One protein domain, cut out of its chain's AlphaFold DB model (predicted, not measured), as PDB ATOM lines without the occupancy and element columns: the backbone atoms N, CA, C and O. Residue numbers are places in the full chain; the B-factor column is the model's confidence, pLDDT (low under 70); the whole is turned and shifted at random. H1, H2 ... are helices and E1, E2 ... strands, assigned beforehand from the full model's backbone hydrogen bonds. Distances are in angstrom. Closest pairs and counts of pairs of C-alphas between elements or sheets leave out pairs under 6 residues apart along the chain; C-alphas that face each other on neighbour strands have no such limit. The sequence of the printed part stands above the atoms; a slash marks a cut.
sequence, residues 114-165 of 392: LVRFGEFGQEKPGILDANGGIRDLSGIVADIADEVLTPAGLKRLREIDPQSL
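This is residues 114 to 165 of the 392 residues of the protein "Fumarylacetoacetate hydrolase family protein" of Methyloceanibacter caenitepidi (UniProt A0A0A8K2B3). A small sheet of three antiparallel strands makes one side of the domain, and two short helices, H1 and H2, make a corner off to the other side of it, reached by a loop from E3. After H2, residues 159 to 165 fold back toward the sheet. The printed part has 52 residues in the order E1, E2, E3, H1, H2, with sheet order E1, E2, E3; the class is mixed, helices and strands, with under half of the residues in named elements. The whole is compact, with a radius of gyration of the C-alphas of 10.6 A and spans of 28 by 27 by 16 A.

The inner strand E2, residues 124 to 128, has edge strands E1, residues 114 to 117, and E3, residues 134 to 136, as neighbours. The three form a meander, each strand the antiparallel neighbour of the one before. E1 and E2 are a hairpin at 134 degrees, with N 115 and O 126 within hydrogen-bond range at 2.9 A. E2 and E3 are a hairpin at 135 degrees, with N 135 and O 127 within hydrogen-bond range at 2.8 A. H1, residues 146 to 149, and H2, residues 151 to 158, are not on the sheet. They are close but not clearly touching, the closest C-alphas being those of Glu 147 and Gly 153, 5.8 A apart. In H2 every O i to N i+4 pair is within hydrogen-bond range; H1 is too short for such a pair.

E2 is 13.0 A long, H2 10.5 A and E1 10.0 A. E1 begins at C-alpha 114 (222.434, 199.672, 191.157), and H2 ends at C-alpha 158 (216.208, 200.253, 199.878).

The C-alphas farthest apart are those of Phe 120 and Glu 159, at 28.9 A. The printed part has no cut and no long link. Mean pLDDT of the printed part is 96.8, and no printed residue is under 70.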
ATOM      1  N   LEU A 114     221.400 198.666 190.916       98.62
ATOM      2  CA  LEU A 114     222.434 199.672 191.157       98.62
ATOM      3  C   LEU A 114     223.316 199.829 189.917       98.62
ATOM      4  O   LEU A 114     223.673 198.844 189.271       98.62
ATOM      5  N   VAL A 115     223.675 201.064 189.595       98.50
ATOM      6  CA  VAL A 115     224.516 201.420 188.446       98.50
ATOM      7  C   VAL A 115     225.649 202.337 188.883       98.50
ATOM      8  O   VAL A 115     225.548 203.031 189.896       98.50
ATOM      9  N   ARG A 116     226.712 202.382 188.084       98.75
ATOM     10  CA  ARG A 116     227.693 203.469 188.094       98.75
ATOM     11  C   ARG A 116     227.625 204.136 186.720       98.75
ATOM     12  O   ARG A 116     227.624 203.427 185.717       98.75
ATOM     13  N   PHE A 117     227.490 205.458 186.658       98.62
ATOM     14  CA  PHE A 117     227.284 206.184 185.396       98.62
ATOM     15  C   PHE A 117     228.173 207.426 185.294       98.62
ATOM     16  O   PHE A 117     228.450 208.076 186.299       98.62
ATOM     17  N   GLY A 118     228.598 207.777 184.084       97.75
ATOM     18  CA  GLY A 118     229.499 208.897 183.804       97.75
ATOM     19  C   GLY A 118     230.739 208.486 183.007       97.75
ATOM     20  O   GLY A 118     230.878 207.339 182.573       97.75
ATOM     21  N   GLU A 119     231.637 209.451 182.807       96.25
ATOM     22  CA  GLU A 119     232.912 209.241 182.113       96.25
ATOM     23  C   GLU A 119     233.775 208.187 182.815       96.25
ATOM     24  O   GLU A 119     233.696 208.018 184.035       96.25
ATOM     25  N   PHE A 120     234.613 207.494 182.039       93.25
ATOM     26  CA  PHE A 120     235.499 206.452 182.560       93.25
ATOM     27  C   PHE A 120     236.360 206.985 183.715       93.25
ATOM     28  O   PHE A 120     237.053 207.997 183.580       93.25
ATOM     29  N   GLY A 121     236.290 206.317 184.869       92.50
ATOM     30  CA  GLY A 121     237.029 206.690 186.081       92.50
ATOM     31  C   GLY A 121     236.454 207.881 186.859       92.50
ATOM     32  O   GLY A 121     237.026 208.276 187.875       92.50
ATOM     33  N   GLN A 122     235.334 208.453 186.413       96.19
ATOM     34  CA  GLN A 122     234.599 209.528 187.088       96.19
ATOM     35  C   GLN A 122     233.130 209.147 187.312       96.19
ATOM     36  O   GLN A 122     232.257 210.016 187.392       96.19
ATOM     37  N   GLU A 123     232.835 207.847 187.379       98.25
ATOM     38  CA  GLU A 123     231.463 207.389 187.521       98.25
ATOM     39  C   GLU A 123     230.862 207.792 188.870       98.25
ATOM     40  O   GLU A 123     231.502 207.721 189.921       98.25
ATOM     41  N   LYS A 124     229.584 208.162 188.837       98.44
ATOM     42  CA  LYS A 124     228.751 208.394 190.010       98.44
ATOM     43  C   LYS A 124     227.906 207.159 190.317       98.44
ATOM     44  O   LYS A 124     227.456 206.488 189.384       98.44
ATOM     45  N   PRO A 125     227.618 206.882 191.598       98.69
ATOM     46  CA  PRO A 125     226.669 205.845 191.966       98.69
ATOM     47  C   PRO A 125     225.249 206.248 191.561       98.69
ATOM     48  O   PRO A 125     224.855 207.408 191.687       98.69
ATOM     49  N   GLY A 126     224.449 205.276 191.136       98.44
ATOM     50  CA  GLY A 126     223.044 205.480 190.822       98.44
ATOM     51  C   GLY A 126     222.176 204.248 191.052       98.44
ATOM     52  O   GLY A 126     222.662 203.145 191.302       98.44
ATOM     53  N   ILE A 127     220.866 204.456 190.973       98.25
ATOM     54  CA  ILE A 127     219.832 203.421 191.082       98.25
ATOM     55  C   ILE A 127     218.813 203.606 189.960       98.25
ATOM     56  O   ILE A 127     218.467 204.738 189.624       98.25
ATOM     57  N   LEU A 128     218.334 202.517 189.361       96.81
ATOM     58  CA  LEU A 128     217.234 202.609 188.399       96.81
ATOM     59  C   LEU A 128     215.899 202.798 189.112       96.81
ATOM     60  O   LEU A 128     215.585 202.075 190.057       96.81
ATOM     61  N   ASP A 129     215.096 203.736 188.619       94.75
ATOM     62  CA  ASP A 129     213.703 203.873 189.030       94.75
ATOM     63  C   ASP A 129     212.758 202.961 188.224       94.75
ATOM     64  O   ASP A 129     213.145 202.333 187.234       94.75
ATOM     65  N   ALA A 130     211.483 202.907 188.619       90.25
ATOM     66  CA  ALA A 130     210.458 202.111 187.936       90.25
ATOM     67  C   ALA A 130     210.244 202.439 186.449       90.25
ATOM     68  O   ALA A 130     209.684 201.620 185.721       90.25
ATOM     69  N   ASN A 131     210.649 203.628 185.997       90.38
ATOM     70  CA  ASN A 131     210.535 204.045 184.602       90.38
ATOM     71  C   ASN A 131     211.811 203.730 183.801       90.38
ATOM     72  O   ASN A 131     211.874 204.054 182.617       90.38
ATOM     73  N   GLY A 132     212.819 203.116 184.430       91.38
ATOM     74  CA  GLY A 132     214.127 202.846 183.835       91.38
ATOM     75  C   GLY A 132     215.069 204.053 183.829       91.38
ATOM     76  O   GLY A 132     216.123 203.985 183.205       91.38
ATOM     77  N   GLY A 133     214.716 205.150 184.505       95.56
ATOM     78  CA  GLY A 133     215.578 206.321 184.637       95.56
ATOM     79  C   GLY A 133     216.670 206.104 185.682       95.56
ATOM     80  O   GLY A 133     216.408 205.552 186.752       95.56
ATOM     81  N   ILE A 134     217.889 206.569 185.399       98.12
ATOM     82  CA  ILE A 134     219.008 206.524 186.349       98.12
ATOM     83  C   ILE A 134     218.872 207.675 187.345       98.12
ATOM     84  O   ILE A 134     218.843 208.844 186.963       98.12
ATOM     85  N   ARG A 135     218.812 207.348 188.633       98.19
ATOM     86  CA  ARG A 135     218.738 208.303 189.739       98.19
ATOM     87  C   ARG A 135     220.091 208.437 190.422       98.19
ATOM     88  O   ARG A 135     220.688 207.429 190.793       98.19
ATOM     89  N   ASP A 136     220.561 209.671 190.580       98.50
ATOM     90  CA  ASP A 136     221.880 209.993 191.131       98.50
ATOM     91  C   ASP A 136     221.916 209.754 192.653       98.50
ATOM     92  O   ASP A 136     221.177 210.382 193.417       98.50
ATOM     93  N   LEU A 137     222.786 208.840 193.095       98.50
ATOM     94  CA  LEU A 137     223.011 208.504 194.504       98.50
ATOM     95  C   LEU A 137     224.217 209.236 195.117       98.50
ATOM     96  O   LEU A 137     224.480 209.048 196.305       98.50
ATOM     97  N   SER A 138     224.937 210.075 194.365       98.00
ATOM     98  CA  SER A 138     226.184 210.720 194.821       98.00
ATOM     99  C   SER A 138     226.000 211.659 196.020       98.00
ATOM    100  O   SER A 138     226.946 211.922 196.759       98.00
ATOM    101  N   GLY A 139     224.773 212.131 196.271       97.50
ATOM    102  CA  GLY A 139     224.426 212.878 197.485       97.50
ATOM    103  C   GLY A 139     224.247 212.012 198.742       97.50
ATOM    104  O   GLY A 139     224.127 212.556 199.837       97.50
ATOM    105  N   ILE A 140     224.196 210.684 198.595       97.94
ATOM    106  CA  ILE A 140     223.887 209.719 199.663       97.94
ATOM    107  C   ILE A 140     225.072 208.793 199.950       97.94
ATOM    108  O   ILE A 140     225.384 208.527 201.113       97.94
ATOM    109  N   VAL A 141     225.731 208.299 198.904       98.12
ATOM    110  CA  VAL A 141     226.906 207.425 198.989       98.12
ATOM    111  C   VAL A 141     227.982 207.906 198.024       98.12
ATOM    112  O   VAL A 141     227.672 208.506 197.001       98.12
ATOM    113  N   ALA A 142     229.248 207.637 198.348       97.38
ATOM    114  CA  ALA A 142     230.367 208.036 197.496       97.38
ATOM    115  C   ALA A 142     230.446 207.199 196.209       97.38
ATOM    116  O   ALA A 142     230.692 207.749 195.142       97.38
ATOM    117  N   ASP A 143     230.217 205.886 196.311       98.38
ATOM    118  CA  ASP A 143     230.224 204.954 195.181       98.38
ATOM    119  C   ASP A 143     229.426 203.675 195.516       98.38
ATOM    120  O   ASP A 143     229.084 203.434 196.675       98.38
ATOM    121  N   ILE A 144     229.149 202.825 194.523       98.62
ATOM    122  CA  ILE A 144     228.632 201.461 194.724       98.62
ATOM    123  C   ILE A 144     229.813 200.529 195.038       98.62
ATOM    124  O   ILE A 144     230.250 199.735 194.208       98.62
ATOM    125  N   ALA A 145     230.371 200.673 196.239       98.12
ATOM    126  CA  ALA A 145     231.569 199.965 196.685       98.12
ATOM    127  C   ALA A 145     231.533 199.671 198.195       98.12
ATOM    128  O   ALA A 145     230.724 200.237 198.933       98.12
ATOM    129  N   ASP A 146     232.429 198.792 198.654       96.31
ATOM    130  CA  ASP A 146     232.749 198.594 200.074       96.31
ATOM    131  C   ASP A 146     231.512 198.453 200.991       96.31
ATOM    132  O   ASP A 146     230.740 197.497 200.862       96.31
ATOM    133  N   GLU A 147     231.302 199.377 201.938       96.62
ATOM    134  CA  GLU A 147     230.211 199.303 202.911       96.62
ATOM    135  C   GLU A 147     228.815 199.399 202.284       96.62
ATOM    136  O   GLU A 147     227.845 198.934 202.892       96.62
ATOM    137  N   VAL A 148     228.695 199.975 201.085       98.31
ATOM    138  CA  VAL A 148     227.419 200.111 200.367       98.31
ATOM    139  C   VAL A 148     226.898 198.748 199.919       98.31
ATOM    140  O   VAL A 148     225.697 198.501 199.997       98.31
ATOM    141  N   LEU A 149     227.797 197.835 199.548       98.56
ATOM    142  CA  LEU A 149     227.462 196.480 199.096       98.56
ATOM    143  C   LEU A 149     227.082 195.536 200.244       98.56
ATOM    144  O   LEU A 149     226.577 194.439 200.011       98.56
ATOM    145  N   THR A 150     227.310 195.949 201.492       98.56
ATOM    146  CA  THR A 150     226.956 195.137 202.661       98.56
ATOM    147  C   THR A 150     225.448 195.035 202.856       98.56
ATOM    148  O   THR A 150     224.719 195.942 202.452       98.56
ATOM    149  N   PRO A 151     224.937 194.006 203.562       98.19
ATOM    150  CA  PRO A 151     223.511 193.917 203.876       98.19
ATOM    151  C   PRO A 151     222.955 195.188 204.536       98.19
ATOM    152  O   PRO A 151     221.837 195.608 204.239       98.19
ATOM    153  N   ALA A 152     223.748 195.838 205.396       98.00
ATOM    154  CA  ALA A 152     223.385 197.108 206.017       98.00
ATOM    155  C   ALA A 152     223.392 198.275 205.013       98.00
ATOM    156  O   ALA A 152     222.478 199.098 205.036       98.00
ATOM    157  N   GLY A 153     224.388 198.342 204.125       98.12
ATOM    158  CA  GLY A 153     224.461 199.323 203.041       98.12
ATOM    159  C   GLY A 153     223.274 199.221 202.086       98.12
ATOM    160  O   GLY A 153     222.521 200.183 201.942       98.12
ATOM    161  N   LEU A 154     223.029 198.025 201.551       98.19
ATOM    162  CA  LEU A 154     221.905 197.742 200.660       98.19
ATOM    163  C   LEU A 154     220.559 198.001 201.342       98.19
ATOM    164  O   LEU A 154     219.638 198.513 200.716       98.19
ATOM    165  N   LYS A 155     220.417 197.689 202.638       97.19
ATOM    166  CA  LYS A 155     219.202 198.031 203.390       97.19
ATOM    167  C   LYS A 155     218.964 199.543 203.435       97.19
ATOM    168  O   LYS A 155     217.832 199.957 203.216       97.19
ATOM    169  N   ARG A 156     220.001 200.353 203.684       96.88
ATOM    170  CA  ARG A 156     219.874 201.821 203.673       96.88
ATOM    171  C   ARG A 156     219.439 202.338 202.305       96.88
ATOM    172  O   ARG A 156     218.579 203.206 202.253       96.88
ATOM    173  N   LEU A 157     219.984 201.787 201.217       97.12
ATOM    174  CA  LEU A 157     219.568 202.175 199.866       97.12
ATOM    175  C   LEU A 157     218.101 201.827 199.587       97.12
ATOM    176  O   LEU A 157     217.383 202.661 199.049       97.12
ATOM    177  N   ARG A 158     217.623 200.653 200.025       95.25
ATOM    178  CA  ARG A 158     216.208 200.253 199.878       95.25
ATOM    179  C   ARG A 158     215.220 201.168 200.614       95.25
ATOM    180  O   ARG A 158     214.036 201.161 200.299       95.25
ATOM    181  N   GLU A 159     215.670 201.903 201.630       95.31
ATOM    182  CA  GLU A 159     214.826 202.843 202.382       95.31
ATOM    183  C   GLU A 159     214.674 204.201 201.667       95.31
ATOM    184  O   GLU A 159     213.848 205.018 202.078       95.31
ATOM    185  N   ILE A 160     215.440 204.440 200.598       95.00
ATOM    186  CA  ILE A 160     215.378 205.658 199.787       95.00
ATOM    187  C   ILE A 160     214.287 205.498 198.731       95.00
ATOM    188  O   ILE A 160     214.243 204.497 198.027       95.00
ATOM    189  N   ASP A 161     213.435 206.514 198.584       94.50
ATOM    190  CA  ASP A 161     212.532 206.629 197.439       94.50
ATOM    191  C   ASP A 161     213.326 207.121 196.213       94.50
ATOM    192  O   ASP A 161     213.749 208.286 196.213       94.50
ATOM    193  N   PRO A 162     213.524 206.308 195.154       95.12
ATOM    194  CA  PRO A 162     214.288 206.729 193.983       95.12
ATOM    195  C   PRO A 162     213.715 207.978 193.301       95.12
ATOM    196  O   PRO A 162     214.465 208.762 192.726       95.12
ATOM    197  N   GLN A 163     212.404 208.225 193.400       95.12
ATOM    198  CA  GLN A 163     211.776 209.411 192.803       95.12
ATOM    199  C   GLN A 163     212.155 210.713 193.515       95.12
ATOM    200  O   GLN A 163     212.000 211.792 192.942       95.12
ATOM    201  N   SER A 164     212.661 210.626 194.747       95.75
ATOM    202  CA  SER A 164     213.155 211.785 195.495       95.75
ATOM    203  C   SER A 164     214.555 212.233 195.063       95.75
ATOM    204  O   SER A 164     214.980 213.334 195.411       95.75
ATOM    205  N   LEU A 165     215.265 211.396 194.301       97.75
ATOM    206  CA  LEU A 165     216.627 211.646 193.844       97.75
ATOM    207  C   LEU A 165     216.652 212.363 192.479       97.75
ATOM    208  O   LEU A 165     215.751 212.158 191.650       97.75
TER     209      LEU A 165